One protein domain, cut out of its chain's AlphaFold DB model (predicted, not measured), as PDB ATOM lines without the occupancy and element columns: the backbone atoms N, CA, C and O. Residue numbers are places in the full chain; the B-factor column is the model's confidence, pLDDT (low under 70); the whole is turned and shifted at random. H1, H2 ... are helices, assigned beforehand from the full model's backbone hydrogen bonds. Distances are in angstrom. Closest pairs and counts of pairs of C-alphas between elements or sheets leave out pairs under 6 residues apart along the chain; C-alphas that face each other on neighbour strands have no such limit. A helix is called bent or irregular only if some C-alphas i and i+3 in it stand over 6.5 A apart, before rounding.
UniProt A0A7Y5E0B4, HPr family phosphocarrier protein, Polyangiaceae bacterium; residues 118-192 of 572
ATOM      1  N   ALA A 118     411.251 455.530 381.737       85.56
ATOM      2  CA  ALA A 118     410.028 454.913 382.236       85.56
ATOM      3  C   ALA A 118     410.346 453.793 383.238       85.56
ATOM      4  O   ALA A 118     409.687 453.682 384.274       85.56
ATOM      5  N   ALA A 119     411.389 452.999 382.972       86.12
ATOM      6  CA  ALA A 119     411.851 451.975 383.904       86.12
ATOM      7  C   ALA A 119     412.386 452.577 385.216       86.12
ATOM      8  O   ALA A 119     412.050 452.070 386.287       86.12
ATOM      9  N   ARG A 120     413.147 453.683 385.169       86.50
ATOM     10  CA  ARG A 120     413.626 454.379 386.381       86.50
ATOM     11  C   ARG A 120     412.482 454.929 387.224       86.50
ATOM     12  O   ARG A 120     412.460 454.707 388.432       86.50
ATOM     13  N   PHE A 121     411.493 455.574 386.609       90.06
ATOM     14  CA  PHE A 121     410.310 456.056 387.327       90.06
ATOM     15  C   PHE A 121     409.445 454.915 387.869       90.06
ATOM     16  O   PHE A 121     408.860 455.034 388.948       90.06
ATOM     17  N   ALA A 122     409.349 453.792 387.155       88.00
ATOM     18  CA  ALA A 122     408.688 452.595 387.668       88.00
ATOM     19  C   ALA A 122     409.419 452.027 388.895       88.00
ATOM     20  O   ALA A 122     408.771 451.718 389.895       88.00
ATOM     21  N   GLN A 123     410.753 451.959 388.857       85.44
ATOM     22  CA  GLN A 123     411.575 451.517 389.983       85.44
ATOM     23  C   GLN A 123     411.459 452.464 391.184       85.44
ATOM     24  O   GLN A 123     411.235 451.995 392.297       85.44
ATOM     25  N   ALA A 124     411.544 453.780 390.969       86.50
ATOM     26  CA  ALA A 124     411.414 454.778 392.029       86.50
ATOM     27  C   ALA A 124     410.042 454.704 392.718       86.50
ATOM     28  O   ALA A 124     409.969 454.691 393.947       86.50
ATOM     29  N   ARG A 125     408.955 454.565 391.943       89.62
ATOM     30  CA  ARG A 125     407.604 454.360 392.491       89.62
ATOM     31  C   ARG A 125     407.496 453.052 393.267       89.62
ATOM     32  O   ARG A 125     406.983 453.059 394.376       89.62
ATOM     33  N   ALA A 126     407.998 451.942 392.724       86.31
ATOM     34  CA  ALA A 126     407.966 450.653 393.414       86.31
ATOM     35  C   ALA A 126     408.763 450.676 394.733       86.31
ATOM     36  O   ALA A 126     408.305 450.138 395.743       86.31
ATOM     37  N   GLY A 127     409.924 451.338 394.740       85.62
ATOM     38  CA  GLY A 127     410.729 451.558 395.941       85.62
ATOM     39  C   GLY A 127     410.004 452.415 396.979       85.62
ATOM     40  O   GLY A 127     409.954 452.035 398.147       85.62
ATOM     41  N   LEU A 128     409.371 453.516 396.554       85.50
ATOM     42  CA  LEU A 128     408.543 454.351 397.426       85.50
ATOM     43  C   LEU A 128     407.385 453.548 398.032       85.50
ATOM     44  O   LEU A 128     407.187 453.595 399.239       85.50
ATOM     45  N   GLU A 129     406.649 452.767 397.238       88.19
ATOM     46  CA  GLU A 129     405.550 451.938 397.753       88.19
ATOM     47  C   GLU A 129     406.024 450.894 398.771       88.19
ATOM     48  O   GLU A 129     405.354 450.673 399.780       88.19
ATOM     49  N   THR A 130     407.192 450.291 398.538       84.88
ATOM     50  CA  THR A 130     407.806 449.344 399.481       84.88
ATOM     51  C   THR A 130     408.138 450.039 400.800       84.88
ATOM     52  O   THR A 130     407.716 449.576 401.857       84.88
ATOM     53  N   LEU A 131     408.796 451.201 400.741       82.31
ATOM     54  CA  LEU A 131     409.117 451.995 401.927       82.31
ATOM     55  C   LEU A 131     407.847 452.415 402.680       82.31
ATOM     56  O   LEU A 131     407.732 452.195 403.882       82.31
ATOM     57  N   LEU A 132     406.848 452.965 401.984       79.31
ATOM     58  CA  LEU A 132     405.581 453.377 402.593       79.31
ATOM     59  C   LEU A 132     404.880 452.207 403.304       79.31
ATOM     60  O   LEU A 132     404.230 452.430 404.329       79.31
ATOM     61  N   ALA A 133     404.998 450.979 402.792       79.00
ATOM     62  CA  ALA A 133     404.413 449.792 403.411       79.00
ATOM     63  C   ALA A 133     405.082 449.413 404.745       79.00
ATOM     64  O   ALA A 133     404.391 448.936 405.646       79.00
ATOM     65  N   GLU A 134     406.384 449.659 404.884       78.00
ATOM     66  CA  GLU A 134     407.172 449.357 406.090       78.00
ATOM     67  C   GLU A 134     407.072 450.449 407.162       78.00
ATOM     68  O   GLU A 134     407.247 450.182 408.352       78.00
ATOM     69  N   LEU A 135     406.748 451.679 406.758       72.19
ATOM     70  CA  LEU A 135     406.666 452.822 407.660       72.19
ATOM     71  C   LEU A 135     405.414 452.830 408.533       72.19
ATOM     72  O   LEU A 135     404.319 452.413 408.127       72.19
ATOM     73  N   SER A 136     405.567 453.408 409.729       67.94
ATOM     74  CA  SER A 136     404.419 453.743 410.568       67.94
ATOM     75  C   SER A 136     403.516 454.766 409.857       67.94
ATOM     76  O   SER A 136     403.985 455.517 408.998       67.94
ATOM     77  N   PRO A 137     402.219 454.850 410.205       61.47
ATOM     78  CA  PRO A 137     401.305 455.799 409.572       61.47
ATOM     79  C   PRO A 137     401.808 457.256 409.571       61.47
ATOM     80  O   PRO A 137     401.681 457.929 408.552       61.47
ATOM     81  N   ALA A 138     402.430 457.728 410.660       57.22
ATOM     82  CA  ALA A 138     402.966 459.096 410.762       57.22
ATOM     83  C   ALA A 138     404.066 459.362 409.747       57.22
ATOM     84  O   ALA A 138     404.093 460.402 409.099       57.22
ATOM     85  N   GLU A 139     404.987 458.416 409.637       71.19
ATOM     86  CA  GLU A 139     406.162 458.528 408.784       71.19
ATOM     87  C   GLU A 139     405.766 458.376 407.317       71.19
ATOM     88  O   GLU A 139     406.289 459.073 406.454       71.19
ATOM     89  N   ARG A 140     404.771 457.524 407.047       75.38
ATOM     90  CA  ARG A 140     404.165 457.365 405.728       75.38
ATOM     91  C   ARG A 140     403.558 458.675 405.227       75.38
ATOM     92  O   ARG A 140     403.821 459.056 404.091       75.38
ATOM     93  N   ASP A 141     402.788 459.375 406.059       71.12
ATOM     94  CA  ASP A 141     402.136 460.642 405.693       71.12
ATOM     95  C   ASP A 141     403.130 461.730 405.257       71.12
ATOM     96  O   ASP A 141     402.783 462.577 404.433       71.12
ATOM     97  N   LEU A 142     404.363 461.696 405.775       69.00
ATOM     98  CA  LEU A 142     405.427 462.627 405.393       69.00
ATOM     99  C   LEU A 142     405.925 462.388 403.959       69.00
ATOM    100  O   LEU A 142     406.283 463.347 403.287       69.00
ATOM    101  N   LEU A 143     405.911 461.138 403.482       79.19
ATOM    102  CA  LEU A 143     406.478 460.749 402.181       79.19
ATOM    103  C   LEU A 143     405.417 460.515 401.090       79.19
ATOM    104  O   LEU A 143     405.746 460.464 399.908       79.19
ATOM    105  N   ILE A 144     404.127 460.414 401.440       78.81
ATOM    106  CA  ILE A 144     403.022 460.302 400.464       78.81
ATOM    107  C   ILE A 144     403.064 461.381 399.362       78.81
ATOM    108  O   ILE A 144     402.808 461.017 398.205       78.81
ATOM    109  N   PRO A 145     403.363 462.669 399.646       82.62
ATOM    110  CA  PRO A 145     403.394 463.699 398.608       82.62
ATOM    111  C   PRO A 145     404.379 463.400 397.469       82.62
ATOM    112  O   PRO A 145     404.148 463.836 396.342       82.62
ATOM    113  N   GLU A 146     405.414 462.586 397.702       84.12
ATOM    114  CA  GLU A 146     406.366 462.197 396.658       84.12
ATOM    115  C   GLU A 146     405.727 461.434 395.497       84.12
ATOM    116  O   GLU A 146     406.225 461.507 394.378       84.12
ATOM    117  N   ARG A 147     404.590 460.755 395.711       84.81
ATOM    118  CA  ARG A 147     403.825 460.138 394.613       84.81
ATOM    119  C   ARG A 147     403.417 461.175 393.570       84.81
ATOM    120  O   ARG A 147     403.506 460.915 392.371       84.81
ATOM    121  N   ALA A 148     402.946 462.330 394.039       81.12
ATOM    122  CA  ALA A 148     402.529 463.425 393.177       81.12
ATOM    123  C   ALA A 148     403.743 464.102 392.536       81.12
ATOM    124  O   ALA A 148     403.715 464.350 391.336       81.12
ATOM    125  N   ILE A 149     404.819 464.311 393.305       82.56
ATOM    126  CA  ILE A 149     406.065 464.895 392.792       82.56
ATOM    127  C   ILE A 149     406.635 464.021 391.668       82.56
ATOM    128  O   ILE A 149     406.896 464.535 390.587       82.56
ATOM    129  N   LEU A 150     406.750 462.702 391.869       87.56
ATOM    130  CA  LEU A 150     407.211 461.757 390.842       87.56
ATOM    131  C   LEU A 150     406.363 461.844 389.569       87.56
ATOM    132  O   LEU A 150     406.916 461.939 388.477       87.56
ATOM    133  N   ALA A 151     405.033 461.857 389.701       85.50
ATOM    134  CA  ALA A 151     404.132 461.974 388.555       85.50
ATOM    135  C   ALA A 151     404.247 463.332 387.836       85.50
ATOM    136  O   ALA A 151     404.043 463.408 386.624       85.50
ATOM    137  N   GLU A 152     404.560 464.403 388.568       86.38
ATOM    138  CA  GLU A 152     404.735 465.750 388.023       86.38
ATOM    139  C   GLU A 152     406.056 465.900 387.257       86.38
ATOM    140  O   GLU A 152     406.068 466.475 386.164       86.38
ATOM    141  N   VAL A 153     407.162 465.392 387.811       89.00
ATOM    142  CA  VAL A 153     408.500 465.573 387.224       89.00
ATOM    143  C   VAL A 153     408.781 464.600 386.076       89.00
ATOM    144  O   VAL A 153     409.545 464.945 385.177       89.00
ATOM    145  N   GLU A 154     408.134 463.427 386.043       92.06
ATOM    146  CA  GLU A 154     408.301 462.408 384.989       92.06
ATOM    147  C   GLU A 154     408.184 462.967 383.556       92.06
ATOM    148  O   GLU A 154     409.143 462.837 382.788       92.06
ATOM    149  N   PRO A 155     407.085 463.645 383.160       90.69
ATOM    150  CA  PRO A 155     406.968 464.186 381.805       90.69
ATOM    151  C   PRO A 155     407.964 465.318 381.513       90.69
ATOM    152  O   PRO A 155     408.368 465.488 380.361       90.69
ATOM    153  N   ARG A 156     408.378 466.092 382.527       90.25
ATOM    154  CA  ARG A 156     409.331 467.203 382.354       90.25
ATOM    155  C   ARG A 156     410.741 466.677 382.115       90.25
ATOM    156  O   ARG A 156     411.367 467.049 381.125       90.25
ATOM    157  N   ILE A 157     411.187 465.731 382.941       89.94
ATOM    158  CA  ILE A 157     412.475 465.044 382.788       89.94
ATOM    159  C   ILE A 157     412.533 464.321 381.436       89.94
ATOM    160  O   ILE A 157     413.502 464.483 380.696       89.94
ATOM    161  N   ALA A 158     411.468 463.607 381.051       90.00
ATOM    162  CA  ALA A 158     411.392 462.956 379.744       90.00
ATOM    163  C   ALA A 158     411.537 463.953 378.577       90.00
ATOM    164  O   ALA A 158     412.231 463.665 377.600       90.00
ATOM    165  N   SER A 159     410.932 465.143 378.682       89.75
ATOM    166  CA  SER A 159     411.059 466.197 377.668       89.75
ATOM    167  C   SER A 159     412.482 466.751 377.558       89.75
ATOM    168  O   SER A 159     412.932 467.030 376.448       89.75
ATOM    169  N   ARG A 160     413.195 466.917 378.678       90.06
ATOM    170  CA  ARG A 160     414.586 467.406 378.695       90.06
ATOM    171  C   ARG A 160     415.549 466.393 378.091       90.06
ATOM    172  O   ARG A 160     416.394 466.743 377.273       90.06
ATOM    173  N   ILE A 161     415.347 465.117 378.402       89.00
ATOM    174  CA  ILE A 161     416.127 464.022 377.816       89.00
ATOM    175  C   ILE A 161     415.876 463.923 376.311       89.00
ATOM    176  O   ILE A 161     416.815 463.783 375.531       89.00
ATOM    177  N   ALA A 162     414.624 464.084 375.867       88.50
ATOM    178  CA  ALA A 162     414.301 464.159 374.441       88.50
ATOM    179  C   ALA A 162     414.955 465.368 373.738       88.50
ATOM    180  O   ALA A 162     415.206 465.310 372.534       88.50
ATOM    181  N   ALA A 163     415.255 466.440 374.478       90.00
ATOM    182  CA  ALA A 163     416.012 467.599 374.001       90.00
ATOM    183  C   ALA A 163     417.544 467.398 374.035       90.00
ATOM    184  O   ALA A 163     418.279 468.283 373.596       90.00
ATOM    185  N   GLY A 164     418.025 466.238 374.496       87.38
ATOM    186  CA  GLY A 164     419.440 465.864 374.508       87.38
ATOM    187  C   GLY A 164     420.163 466.089 375.837       87.38
ATOM    188  O   GLY A 164     421.385 465.968 375.867       87.38
ATOM    189  N   GLU A 165     419.452 466.413 376.923       88.31
ATOM    190  CA  GLU A 165     420.045 466.468 378.267       88.31
ATOM    191  C   GLU A 165     420.304 465.051 378.816       88.31
ATOM    192  O   GLU A 165     419.522 464.125 378.589       88.31
ATOM    193  N   ALA A 166     421.394 464.878 379.568       87.12
ATOM    194  CA  ALA A 166     421.646 463.645 380.311       87.12
ATOM    195  C   ALA A 166     420.586 463.447 381.410       87.12
ATOM    196  O   ALA A 166     420.059 464.423 381.951       87.12
ATOM    197  N   PHE A 167     420.279 462.191 381.763       86.56
ATOM    198  CA  PHE A 167     419.234 461.872 382.749       86.56
ATOM    199  C   PHE A 167     419.471 462.583 384.087       86.56
ATOM    200  O   PHE A 167     418.560 463.229 384.596       86.56
ATOM    201  N   ALA A 168     420.692 462.521 384.621       83.44
ATOM    202  CA  ALA A 168     421.038 463.146 385.892       83.44
ATOM    203  C   ALA A 168     420.856 464.669 385.875       83.44
ATOM    204  O   ALA A 168     420.171 465.212 386.738       83.44
ATOM    205  N   SER A 169     421.362 465.346 384.838       85.88
ATOM    206  CA  SER A 169     421.194 466.794 384.671       85.88
ATOM    207  C   SER A 169     419.724 467.194 384.523       85.88
ATOM    208  O   SER A 169     419.296 468.199 385.087       85.88
ATOM    209  N   ALA A 170     418.928 466.390 383.810       87.50
ATOM    210  CA  ALA A 170     417.495 466.622 383.671       87.50
ATOM    211  C   ALA A 170     416.758 466.462 385.011       87.50
ATOM    212  O   ALA A 170     415.904 467.285 385.343       87.50
ATOM    213  N   VAL A 171     417.095 465.429 385.796       87.12
ATOM    214  CA  VAL A 171     416.554 465.234 387.149       87.12
ATOM    215  C   VAL A 171     416.947 466.409 388.041       87.12
ATOM    216  O   VAL A 171     416.086 466.979 388.708       87.12
ATOM    217  N   GLU A 172     418.218 466.802 388.047       84.19
ATOM    218  CA  GLU A 172     418.716 467.907 388.865       84.19
ATOM    219  C   GLU A 172     418.047 469.235 388.507       84.19
ATOM    220  O   GLU A 172     417.627 469.964 389.399       84.19
ATOM    221  N   ALA A 173     417.853 469.536 387.226       84.56
ATOM    222  CA  ALA A 173     417.207 470.778 386.819       84.56
ATOM    223  C   ALA A 173     415.727 470.861 387.252       84.56
ATOM    224  O   ALA A 173     415.242 471.935 387.623       84.56
ATOM    225  N   GLU A 174     415.012 469.733 387.233       84.81
ATOM    226  CA  GLU A 174     413.600 469.657 387.641       84.81
ATOM    227  C   GLU A 174     413.408 469.556 389.158       84.81
ATOM    228  O   GLU A 174     412.360 469.941 389.672       84.81
ATOM    229  N   THR A 175     414.409 469.060 389.884       78.75
ATOM    230  CA  THR A 175     414.325 468.862 391.341       78.75
ATOM    231  C   THR A 175     415.094 469.899 392.153       78.75
ATOM    232  O   THR A 175     414.763 470.128 393.310       78.75
ATOM    233  N   GLY A 176     416.077 470.574 391.558       66.88
ATOM    234  CA  GLY A 176     416.912 471.582 392.212       66.88
ATOM    235  C   GLY A 176     416.280 472.974 392.288       66.88
ATOM    236  O   GLY A 176     416.696 473.787 393.108       66.88
ATOM    237  N   SER A 177     415.262 473.253 391.465       55.59
ATOM    238  CA  SER A 177     414.573 474.554 391.411       55.59
ATOM    239  C   SER A 177     413.382 474.677 392.373       55.59
ATOM    240  O   SER A 177     412.881 475.781 392.591       55.59
ATOM    241  N   VAL A 178     412.931 473.564 392.965       51.34
ATOM    242  CA  VAL A 178     411.827 473.515 393.934       51.34
ATOM    243  C   VAL A 178     412.354 472.979 395.260       51.34
ATOM    244  O   VAL A 178     412.689 471.806 395.402       51.34
ATOM    245  N   HIS A 179     412.438 473.858 396.250       59.03
ATOM    246  CA  HIS A 179     413.246 473.623 397.439       59.03
ATOM    247  C   HIS A 179     412.446 473.022 398.604       59.03
ATOM    248  O   HIS A 179     412.189 473.675 399.611       59.03
ATOM    249  N   THR A 180     412.019 471.769 398.466       67.25
ATOM    250  CA  THR A 180     411.606 470.971 399.635       67.25
ATOM    251  C   THR A 180     412.495 469.737 399.734       67.25
ATOM    252  O   THR A 180     412.963 469.223 398.716       67.25
ATOM    253  N   ASP A 181     412.708 469.228 400.944       70.00
ATOM    254  CA  ASP A 181     413.470 467.998 401.186       70.00
ATOM    255  C   ASP A 181     412.835 466.752 400.531       70.00
ATOM    256  O   ASP A 181     413.533 465.778 400.269       70.00
ATOM    257  N   LEU A 182     411.551 466.805 400.157       77.69
ATOM    258  CA  LEU A 182     410.884 465.774 399.348       77.69
ATOM    259  C   LEU A 182     411.310 465.780 397.870       77.69
ATOM    260  O   LEU A 182     411.358 464.724 397.245       77.69
ATOM    261  N   PHE A 183     411.646 466.939 397.290       79.62
ATOM    262  CA  PHE A 183     412.210 466.991 395.931       79.62
ATOM    263  C   PHE A 183     413.647 466.458 395.913       79.62
ATOM    264  O   PHE A 183     414.018 465.727 394.992       79.62
ATOM    265  N   LEU A 184     414.420 466.748 396.967       78.38
ATOM    266  CA  LEU A 184     415.705 466.094 397.217       78.38
ATOM    267  C   LEU A 184     415.532 464.569 397.296       78.38
ATOM    268  O   LEU A 184     416.309 463.834 396.692       78.38
ATOM    269  N   ASP A 185     414.501 464.094 397.991       79.62
ATOM    270  CA  ASP A 185     414.207 462.667 398.112       79.62
ATOM    271  C   ASP A 185     413.877 462.002 396.773       79.62
ATOM    272  O   ASP A 185     414.475 460.988 396.405       79.62
ATOM    273  N   VAL A 186     412.998 462.627 395.985       83.25
ATOM    274  CA  VAL A 186     412.654 462.171 394.633       83.25
ATOM    275  C   VAL A 186     413.888 462.107 393.736       83.25
ATOM    276  O   VAL A 186     414.076 461.106 393.037       83.25
ATOM    277  N   ARG A 187     414.762 463.121 393.792       84.31
ATOM    278  CA  ARG A 187     416.049 463.118 393.084       84.31
ATOM    279  C   ARG A 187     416.861 461.874 393.443       84.31
ATOM    280  O   ARG A 187     417.273 461.135 392.554       84.31
ATOM    281  N   MET A 188     417.035 461.599 394.735       80.06
ATOM    282  CA  MET A 188     417.836 460.461 395.199       80.06
ATOM    283  C   MET A 188     417.251 459.105 394.798       80.06
ATOM    284  O   MET A 188     417.996 458.203 394.405       80.06
ATOM    285  N   ARG A 189     415.923 458.959 394.822       84.62
ATOM    286  CA  ARG A 189     415.264 457.727 394.361       84.62
ATOM    287  C   ARG A 189     415.455 457.480 392.870       84.62
ATOM    288  O   ARG A 189     415.636 456.333 392.470       84.62
ATOM    289  N   LEU A 190     415.400 458.531 392.051       83.50
ATOM    290  CA  LEU A 190     415.571 458.422 390.600       83.50
ATOM    291  C   LEU A 190     417.015 458.076 390.219       83.50
ATOM    292  O   LEU A 190     417.234 457.247 389.328       83.50
ATOM    293  N   LEU A 191     417.988 458.660 390.921       79.12
ATOM    294  CA  LEU A 191     419.412 458.393 390.703       79.12
ATOM    295  C   LEU A 191     419.841 457.022 391.265       79.12
ATOM    296  O   LEU A 191     420.685 456.357 390.667       79.12
ATOM    297  N   GLY A 192     419.165 456.516 392.307       64.94
ATOM    298  CA  GLY A 192     419.274 455.126 392.775       64.94
ATOM    299  C   GLY A 192     420.165 454.921 394.004       64.94
ATOM    300  O   GLY A 192     421.040 454.058 393.989       64.94
TER     301      GLY A 192
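AT A GLANCE: This is residues 118 to 192 of the 572 residues of the protein "HPr family phosphocarrier protein" of Polyangiaceae bacterium (UniProt A0A7Y5E0B4). Two long helices, H1 and H3, run opposite ways, partly side by side, linked through short H2; the hairpin of H4 and H5 packs across them, H5 on both and H4 on H3. The printed part has 75 residues, five named helices, H1 to H5 in order, and is all helix. It is compact, radius of gyration of the C-alphas 12.4 A, spanning 41 by 25 by 17 A.

IN THESE COORDINATES: H1, residues 118 to 134, begins at C-alpha 118 (410.028, 454.913, 382.236) and is 24.7 A long. H2 is residues 137 to 143. H3, residues 146 to 162, 23.7 A long, is only just irregular, C-alphas 152 and 155 being 6.8 A apart. H4 is residues 167 to 175; H5, residues 181 to 191, ends at (419.412, 458.393, 390.703).

HOW THE PARTS SIT: H1, with residues 121 to 128 alone, touches H3 at a shallow tilt of 14 degrees; the closest C-alphas, of Phe 121 and Glu 154, are 7.1 A apart. Every O i to N i+4 pair is within hydrogen-bond range in H1, H4 and H5, 11 of 13 in H3, and 1 of 3 in H2, with 4 of 4 O i to N i+3.

THE WHOLE: The printed part has no cut, and its links are tight. Residues 136 to 138, 142, 176 to 180 and 192 are under 70 in pLDDT.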